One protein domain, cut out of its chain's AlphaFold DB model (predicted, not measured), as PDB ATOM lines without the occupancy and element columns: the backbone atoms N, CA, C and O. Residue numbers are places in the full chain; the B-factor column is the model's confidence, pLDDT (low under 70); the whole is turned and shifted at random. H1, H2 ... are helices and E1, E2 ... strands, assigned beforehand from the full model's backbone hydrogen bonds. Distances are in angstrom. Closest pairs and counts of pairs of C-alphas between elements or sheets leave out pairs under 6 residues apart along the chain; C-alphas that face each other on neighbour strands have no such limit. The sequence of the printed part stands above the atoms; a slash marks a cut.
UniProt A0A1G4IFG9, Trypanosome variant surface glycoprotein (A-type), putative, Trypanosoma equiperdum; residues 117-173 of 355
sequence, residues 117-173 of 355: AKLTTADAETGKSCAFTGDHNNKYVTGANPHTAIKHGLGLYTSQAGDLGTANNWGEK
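Overview. This is residues 117 to 173 of the 355 residues of the protein "Trypanosome variant surface glycoprotein (A-type), putative" of Trypanosoma equiperdum (UniProt A0A1G4IFG9). The printed part has little regular structure: it is mostly loop, with a small two-strand hairpin, E1 and E2, and one short helix, H1. Its two ends come back together, with the C-alphas of Ala 117 and Lys 173 4.2 A apart. The 57 residues hold H1, E1 and E2 in that order, mixed in class, with only 10 residues in named elements. The whole is compact, with a radius of gyration of the C-alphas of 11.2 A, and spans 31 by 27 by 18 A.

Along the chain. Residues 117 to 135 have no named element. H1 is residues 136 to 139, from C-alpha 136 at (214.274, 260.591, 203.801). E1 is residues 150 to 152, 6.6 A long. E2 is residues 157 to 159, 6.5 A long, ending at C-alpha 159 at (222.474, 259.604, 203.295).

Arrangement. E1 and E2 form an antiparallel hairpin at 153 degrees, with N 152 and O 157 within hydrogen-bond range at 2.8 A. H1 is too short for an O i to N i+4 pair, and its one O i to N i+3 pair is not within range. H1 and E2 are only just apart, closest 8.3 A.

Size, cuts and confidence. The printed part has no cut and no long link between named elements. Mean pLDDT of the printed part is 71.2, under 70 at residues 117, 135 to 147 and 160 to 169.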
ATOM      1  N   ALA A 117     237.953 263.204 201.771       60.84
ATOM      2  CA  ALA A 117     236.525 262.866 201.744       60.84
ATOM      3  C   ALA A 117     235.973 262.402 203.110       60.84
ATOM      4  O   ALA A 117     235.853 261.232 203.424       60.84
ATOM      5  N   LYS A 118     235.619 263.355 203.954       70.62
ATOM      6  CA  LYS A 118     234.879 263.191 205.187       70.62
ATOM      7  C   LYS A 118     233.954 264.389 205.232       70.62
ATOM      8  O   LYS A 118     234.220 265.345 205.948       70.62
ATOM      9  N   LEU A 119     232.937 264.355 204.372       76.19
ATOM     10  CA  LEU A 119     231.999 265.460 204.218       76.19
ATOM     11  C   LEU A 119     231.373 265.790 205.578       76.19
ATOM     12  O   LEU A 119     230.951 264.899 206.326       76.19
ATOM     13  N   THR A 120     231.343 267.075 205.889       75.94
ATOM     14  CA  THR A 120     230.843 267.658 207.129       75.94
ATOM     15  C   THR A 120     229.792 268.719 206.826       75.94
ATOM     16  O   THR A 120     229.595 269.124 205.684       75.94
ATOM     17  N   THR A 121     229.175 269.263 207.874       74.00
ATOM     18  CA  THR A 121     228.292 270.432 207.765       74.00
ATOM     19  C   THR A 121     228.943 271.643 207.099       74.00
ATOM     20  O   THR A 121     228.221 272.462 206.544       74.00
ATOM     21  N   ALA A 122     230.275 271.770 207.135       75.25
ATOM     22  CA  ALA A 122     230.991 272.856 206.464       75.25
ATOM     23  C   ALA A 122     231.017 272.705 204.932       75.25
ATOM     24  O   ALA A 122     231.211 273.693 204.232       75.25
ATOM     25  N   ASP A 123     230.793 271.493 204.422       79.19
ATOM     26  CA  ASP A 123     230.753 271.191 202.989       79.19
ATOM     27  C   ASP A 123     229.341 271.377 202.396       79.19
ATOM     28  O   ASP A 123     229.135 271.216 201.192       79.19
ATOM     29  N   ALA A 124     228.351 271.716 203.233       78.38
ATOM     30  CA  ALA A 124     227.000 272.049 202.801       78.38
ATOM     31  C   ALA A 124     226.859 273.553 202.525       78.38
ATOM     32  O   ALA A 124     227.096 274.390 203.396       78.38
ATOM     33  N   GLU A 125     226.392 273.898 201.325       80.44
ATOM     34  CA  GLU A 125     226.157 275.290 200.942       80.44
ATOM     35  C   GLU A 125     224.764 275.762 201.383       80.44
ATOM     36  O   GLU A 125     223.734 275.180 201.026       80.44
ATOM     37  N   THR A 126     224.718 276.867 202.128       76.94
ATOM     38  CA  THR A 126     223.451 277.443 202.601       76.94
ATOM     39  C   THR A 126     222.668 278.064 201.440       76.94
ATOM     40  O   THR A 126     223.217 278.739 200.575       76.94
ATOM     41  N   GLY A 127     221.347 277.859 201.412       76.94
ATOM     42  CA  GLY A 127     220.479 278.413 200.364       76.94
ATOM     43  C   GLY A 127     220.511 277.642 199.041       76.94
ATOM     44  O   GLY A 127     219.854 278.057 198.086       76.94
ATOM     45  N   LYS A 128     221.229 276.513 198.980       80.06
ATOM     46  CA  LYS A 128     221.071 275.501 197.929       80.06
ATOM     47  C   LYS A 128     220.187 274.383 198.451       80.06
ATOM     48  O   LYS A 128     220.273 274.003 199.615       80.06
ATOM     49  N   SER A 129     219.332 273.860 197.585       77.75
ATOM     50  CA  SER A 129     218.504 272.709 197.896       77.75
ATOM     51  C   SER A 129     218.810 271.567 196.939       77.75
ATOM     52  O   SER A 129     218.902 271.740 195.723       77.75
ATOM     53  N   CYS A 130     218.975 270.385 197.515       80.00
ATOM     54  CA  CYS A 130     219.156 269.141 196.800       80.00
ATOM     55  C   CYS A 130     218.247 268.119 197.465       80.00
ATOM     56  O   CYS A 130     218.476 267.725 198.606       80.00
ATOM     57  N   ALA A 131     217.197 267.691 196.763       77.56
ATOM     58  CA  ALA A 131     216.315 266.651 197.286       77.56
ATOM     59  C   ALA A 131     217.104 265.371 197.601       77.56
ATOM     60  O   ALA A 131     216.757 264.671 198.545       77.56
ATOM     61  N   PHE A 132     218.202 265.127 196.869       78.50
ATOM     62  CA  PHE A 132     219.046 263.958 197.057       78.50
ATOM     63  C   PHE A 132     219.817 263.948 198.398       78.50
ATOM     64  O   PHE A 132     220.189 262.889 198.899       78.50
ATOM     65  N   THR A 133     220.043 265.095 199.029       75.56
ATOM     66  CA  THR A 133     220.749 265.150 200.319       75.56
ATOM     67  C   THR A 133     219.843 265.482 201.503       75.56
ATOM     68  O   THR A 133     220.324 265.560 202.630       75.56
ATOM     69  N   GLY A 134     218.543 265.672 201.264       70.44
ATOM     70  CA  GLY A 134     217.558 265.950 202.310       70.44
ATOM     71  C   GLY A 134     217.105 264.705 203.076       70.44
ATOM     72  O   GLY A 134     217.324 263.573 202.639       70.44
ATOM     73  N   ASP A 135     216.422 264.936 204.197       68.56
ATOM     74  CA  ASP A 135     215.804 263.894 205.018       68.56
ATOM     75  C   ASP A 135     214.896 262.965 204.187       68.56
ATOM     76  O   ASP A 135     213.993 263.406 203.455       68.56
ATOM     77  N   HIS A 136     215.108 261.656 204.356       66.25
ATOM     78  CA  HIS A 136     214.274 260.591 203.801       66.25
ATOM     79  C   HIS A 136     212.781 260.794 204.103       66.25
ATOM     80  O   HIS A 136     211.966 260.546 203.212       66.25
ATOM     81  N   ASN A 137     212.440 261.332 205.284       59.44
ATOM     82  CA  ASN A 137     211.067 261.536 205.766       59.44
ATOM     83  C   ASN A 137     210.206 262.449 204.881       59.44
ATOM     84  O   ASN A 137     208.981 262.351 204.919       59.44
ATOM     85  N   ASN A 138     210.817 263.364 204.120       58.84
ATOM     86  CA  ASN A 138     210.078 264.449 203.463       58.84
ATOM     87  C   ASN A 138     210.337 264.585 201.957       58.84
ATOM     88  O   ASN A 138     209.609 265.329 201.295       58.84
ATOM     89  N   LYS A 139     211.383 263.951 201.405       61.34
ATOM     90  CA  LYS A 139     211.877 264.292 200.053       61.34
ATOM     91  C   LYS A 139     212.021 263.127 199.074       61.34
ATOM     92  O   LYS A 139     212.044 263.384 197.874       61.34
ATOM     93  N   TYR A 140     212.097 261.883 199.548       59.16
ATOM     94  CA  TYR A 140     212.582 260.762 198.732       59.16
ATOM     95  C   TYR A 140     211.553 259.697 198.367       59.16
ATOM     96  O   TYR A 140     211.622 259.119 197.284       59.16
ATOM     97  N   VAL A 141     210.617 259.407 199.267       58.56
ATOM     98  CA  VAL A 141     209.693 258.283 199.115       58.56
ATOM     99  C   VAL A 141     208.315 258.681 199.607       58.56
ATOM    100  O   VAL A 141     208.129 259.077 200.752       58.56
ATOM    101  N   THR A 142     207.314 258.511 198.749       56.91
ATOM    102  CA  THR A 142     205.925 258.357 199.183       56.91
ATOM    103  C   THR A 142     205.778 256.931 199.725       56.91
ATOM    104  O   THR A 142     205.352 256.032 199.000       56.91
ATOM    105  N   GLY A 143     206.245 256.672 200.948       62.72
ATOM    106  CA  GLY A 143     206.299 255.319 201.506       62.72
ATOM    107  C   GLY A 143     207.101 255.230 202.803       62.72
ATOM    108  O   GLY A 143     207.441 256.246 203.399       62.72
ATOM    109  N   ALA A 144     207.383 254.006 203.254       60.59
ATOM    110  CA  ALA A 144     208.225 253.789 204.426       60.59
ATOM    111  C   ALA A 144     209.676 254.191 204.126       60.59
ATOM    112  O   ALA A 144     210.224 253.832 203.081       60.59
ATOM    113  N   ASN A 145     210.290 254.920 205.054       63.25
ATOM    114  CA  ASN A 145     211.681 255.337 204.936       63.25
ATOM    115  C   ASN A 145     212.627 254.129 204.908       63.25
ATOM    116  O   ASN A 145     212.312 253.087 205.495       63.25
ATOM    117  N   PRO A 146     213.816 254.269 204.299       65.62
ATOM    118  CA  PRO A 146     214.894 253.311 204.487       65.62
ATOM    119  C   PRO A 146     215.135 253.077 205.984       65.62
ATOM    120  O   PRO A 146     215.261 254.022 206.760       65.62
ATOM    121  N   HIS A 147     215.217 251.811 206.398       61.19
ATOM    122  CA  HIS A 147     215.481 251.454 207.799       61.19
ATOM    123  C   HIS A 147     216.853 251.939 208.293       61.19
ATOM    124  O   HIS A 147     217.069 252.043 209.500       61.19
ATOM    125  N   THR A 148     217.784 252.209 207.375       70.94
ATOM    126  CA  THR A 148     219.153 252.644 207.656       70.94
ATOM    127  C   THR A 148     219.640 253.629 206.599       70.94
ATOM    128  O   THR A 148     219.077 253.733 205.510       70.94
ATOM    129  N   ALA A 149     220.749 254.296 206.907       75.19
ATOM    130  CA  ALA A 149     221.511 255.101 205.968       75.19
ATOM    131  C   ALA A 149     221.863 254.352 204.664       75.19
ATOM    132  O   ALA A 149     222.127 253.145 204.688       75.19
ATOM    133  N   ILE A 150     221.909 255.075 203.538       79.62
ATOM    134  CA  ILE A 150     222.262 254.526 202.217       79.62
ATOM    135  C   ILE A 150     223.628 255.067 201.800       79.62
ATOM    136  O   ILE A 150     223.839 256.279 201.788       79.62
ATOM    137  N   LYS A 151     224.548 254.172 201.424       83.31
ATOM    138  CA  LYS A 151     225.868 254.534 200.890       83.31
ATOM    139  C   LYS A 151     225.811 254.746 199.375       83.31
ATOM    140  O   LYS A 151     225.330 253.887 198.636       83.31
ATOM    141  N   HIS A 152     226.376 255.851 198.912       86.00
ATOM    142  CA  HIS A 152     226.495 256.249 197.512       86.00
ATOM    143  C   HIS A 152     227.971 256.444 197.144       86.00
ATOM    144  O   HIS A 152     228.799 256.714 198.014       86.00
ATOM    145  N   GLY A 153     228.320 256.266 195.863       87.00
ATOM    146  CA  GLY A 153     229.705 256.431 195.398       87.00
ATOM    147  C   GLY A 153     230.711 255.590 196.195       87.00
ATOM    148  O   GLY A 153     231.719 256.113 196.645       87.00
ATOM    149  N   LEU A 154     230.392 254.314 196.451       87.56
ATOM    150  CA  LEU A 154     231.175 253.386 197.292       87.56
ATOM    151  C   LEU A 154     231.283 253.746 198.784       87.56
ATOM    152  O   LEU A 154     232.015 253.078 199.503       87.56
ATOM    153  N   GLY A 155     230.537 254.741 199.265       85.81
ATOM    154  CA  GLY A 155     230.652 255.246 200.636       85.81
ATOM    155  C   GLY A 155     231.195 256.670 200.715       85.81
ATOM    156  O   GLY A 155     231.242 257.224 201.810       85.81
ATOM    157  N   LEU A 156     231.522 257.297 199.574       84.38
ATOM    158  CA  LEU A 156     231.905 258.712 199.509       84.38
ATOM    159  C   LEU A 156     230.833 259.626 200.122       84.38
ATOM    160  O   LEU A 156     231.151 260.637 200.742       84.38
ATOM    161  N   TYR A 157     229.564 259.242 199.970       84.56
ATOM    162  CA  TYR A 157     228.440 259.877 200.640       84.56
ATOM    163  C   TYR A 157     227.516 258.829 201.259       84.56
ATOM    164  O   TYR A 157     227.247 257.785 200.669       84.56
ATOM    165  N   THR A 158     226.999 259.118 202.442       81.94
ATOM    166  CA  THR A 158     226.058 258.293 203.185       81.94
ATOM    167  C   THR A 158     224.867 259.159 203.567       81.94
ATOM    168  O   THR A 158     224.991 260.043 204.420       81.94
ATOM    169  N   SER A 159     223.714 258.908 202.943       75.94
ATOM    170  CA  SER A 159     222.474 259.604 203.295       75.94
ATOM    171  C   SER A 159     221.995 259.164 204.676       75.94
ATOM    172  O   SER A 159     222.168 258.009 205.064       75.94
ATOM    173  N   GLN A 160     221.420 260.089 205.438       68.94
ATOM    174  CA  GLN A 160     220.960 259.860 206.807       68.94
ATOM    175  C   GLN A 160     219.429 259.858 206.855       68.94
ATOM    176  O   GLN A 160     218.771 260.441 205.999       68.94
ATOM    177  N   ALA A 161     218.868 259.245 207.898       59.31
ATOM    178  CA  ALA A 161     217.426 259.240 208.164       59.31
ATOM    179  C   ALA A 161     216.878 260.597 208.674       59.31
ATOM    180  O   ALA A 161     215.727 260.668 209.091       59.31
ATOM    181  N   GLY A 162     217.719 261.636 208.713       58.56
ATOM    182  CA  GLY A 162     217.400 263.012 209.091       58.56
ATOM    183  C   GLY A 162     218.202 263.989 208.224       58.56
ATOM    184  O   GLY A 162     219.169 263.579 207.578       58.56
ATOM    185  N   ASP A 163     217.818 265.270 208.203       56.34
ATOM    186  CA  ASP A 163     218.544 266.299 207.446       56.34
ATOM    187  C   ASP A 163     220.023 266.364 207.872       56.34
ATOM    188  O   ASP A 163     220.373 266.116 209.031       56.34
ATOM    189  N   LEU A 164     220.892 266.760 206.936       56.81
ATOM    190  CA  LEU A 164     222.352 266.846 207.091       56.81
ATOM    191  C   LEU A 164     222.835 267.521 208.400       56.81
ATOM    192  O   LEU A 164     223.923 267.234 208.886       56.81
ATOM    193  N   GLY A 165     222.034 268.384 209.025       49.81
ATOM    194  CA  GLY A 165     222.438 269.304 210.094       49.81
ATOM    195  C   GLY A 165     222.869 268.732 211.457       49.81
ATOM    196  O   GLY A 165     223.157 269.538 212.338       49.81
ATOM    197  N   THR A 166     222.921 267.412 211.686       51.41
ATOM    198  CA  THR A 166     223.255 266.857 213.027       51.41
ATOM    199  C   THR A 166     224.402 265.840 213.079       51.41
ATOM    200  O   THR A 166     224.843 265.487 214.173       51.41
ATOM    201  N   ALA A 167     224.941 265.398 211.938       54.84
ATOM    202  CA  ALA A 167     226.022 264.407 211.886       54.84
ATOM    203  C   ALA A 167     227.332 265.018 211.356       54.84
ATOM    204  O   ALA A 167     227.337 265.667 210.318       54.84
ATOM    205  N   ASN A 168     228.461 264.754 212.026       59.53
ATOM    206  CA  ASN A 168     229.794 265.282 211.668       59.53
ATOM    207  C   ASN A 168     230.603 264.358 210.734       59.53
ATOM    208  O   ASN A 168     231.836 264.401 210.717       59.53
ATOM    209  N   ASN A 169     229.927 263.471 210.006       67.81
ATOM    210  CA  ASN A 169     230.560 262.628 209.003       67.81
ATOM    211  C   ASN A 169     229.517 262.017 208.062       67.81
ATOM    212  O   ASN A 169     228.768 261.131 208.478       67.81
ATOM    213  N   TRP A 170     229.485 262.449 206.807       77.88
ATOM    214  CA  TRP A 170     228.568 261.901 205.803       77.88
ATOM    215  C   TRP A 170     229.257 260.992 204.798       77.88
ATOM    216  O   TRP A 170     228.696 260.756 203.739       77.88
ATOM    217  N   GLY A 171     230.447 260.471 205.090       80.88
ATOM    218  CA  GLY A 171     231.135 259.586 204.159       80.88
ATOM    219  C   GLY A 171     232.408 258.963 204.708       80.88
ATOM    220  O   GLY A 171     232.738 259.056 205.892       80.88
ATOM    221  N   GLU A 172     233.114 258.300 203.812       83.38
ATOM    222  CA  GLU A 172     234.420 257.697 204.047       83.38
ATOM    223  C   GLU A 172     235.458 258.387 203.164       83.38
ATOM    224  O   GLU A 172     235.150 258.813 202.043       83.38
ATOM    225  N   LYS A 173     236.700 258.475 203.656       84.62
ATOM    226  CA  LYS A 173     237.804 258.971 202.834       84.62
ATOM    227  C   LYS A 173     237.967 258.061 201.632       84.62
ATOM    228  O   LYS A 173     237.738 256.863 201.745       84.62
TER     229      LYS A 173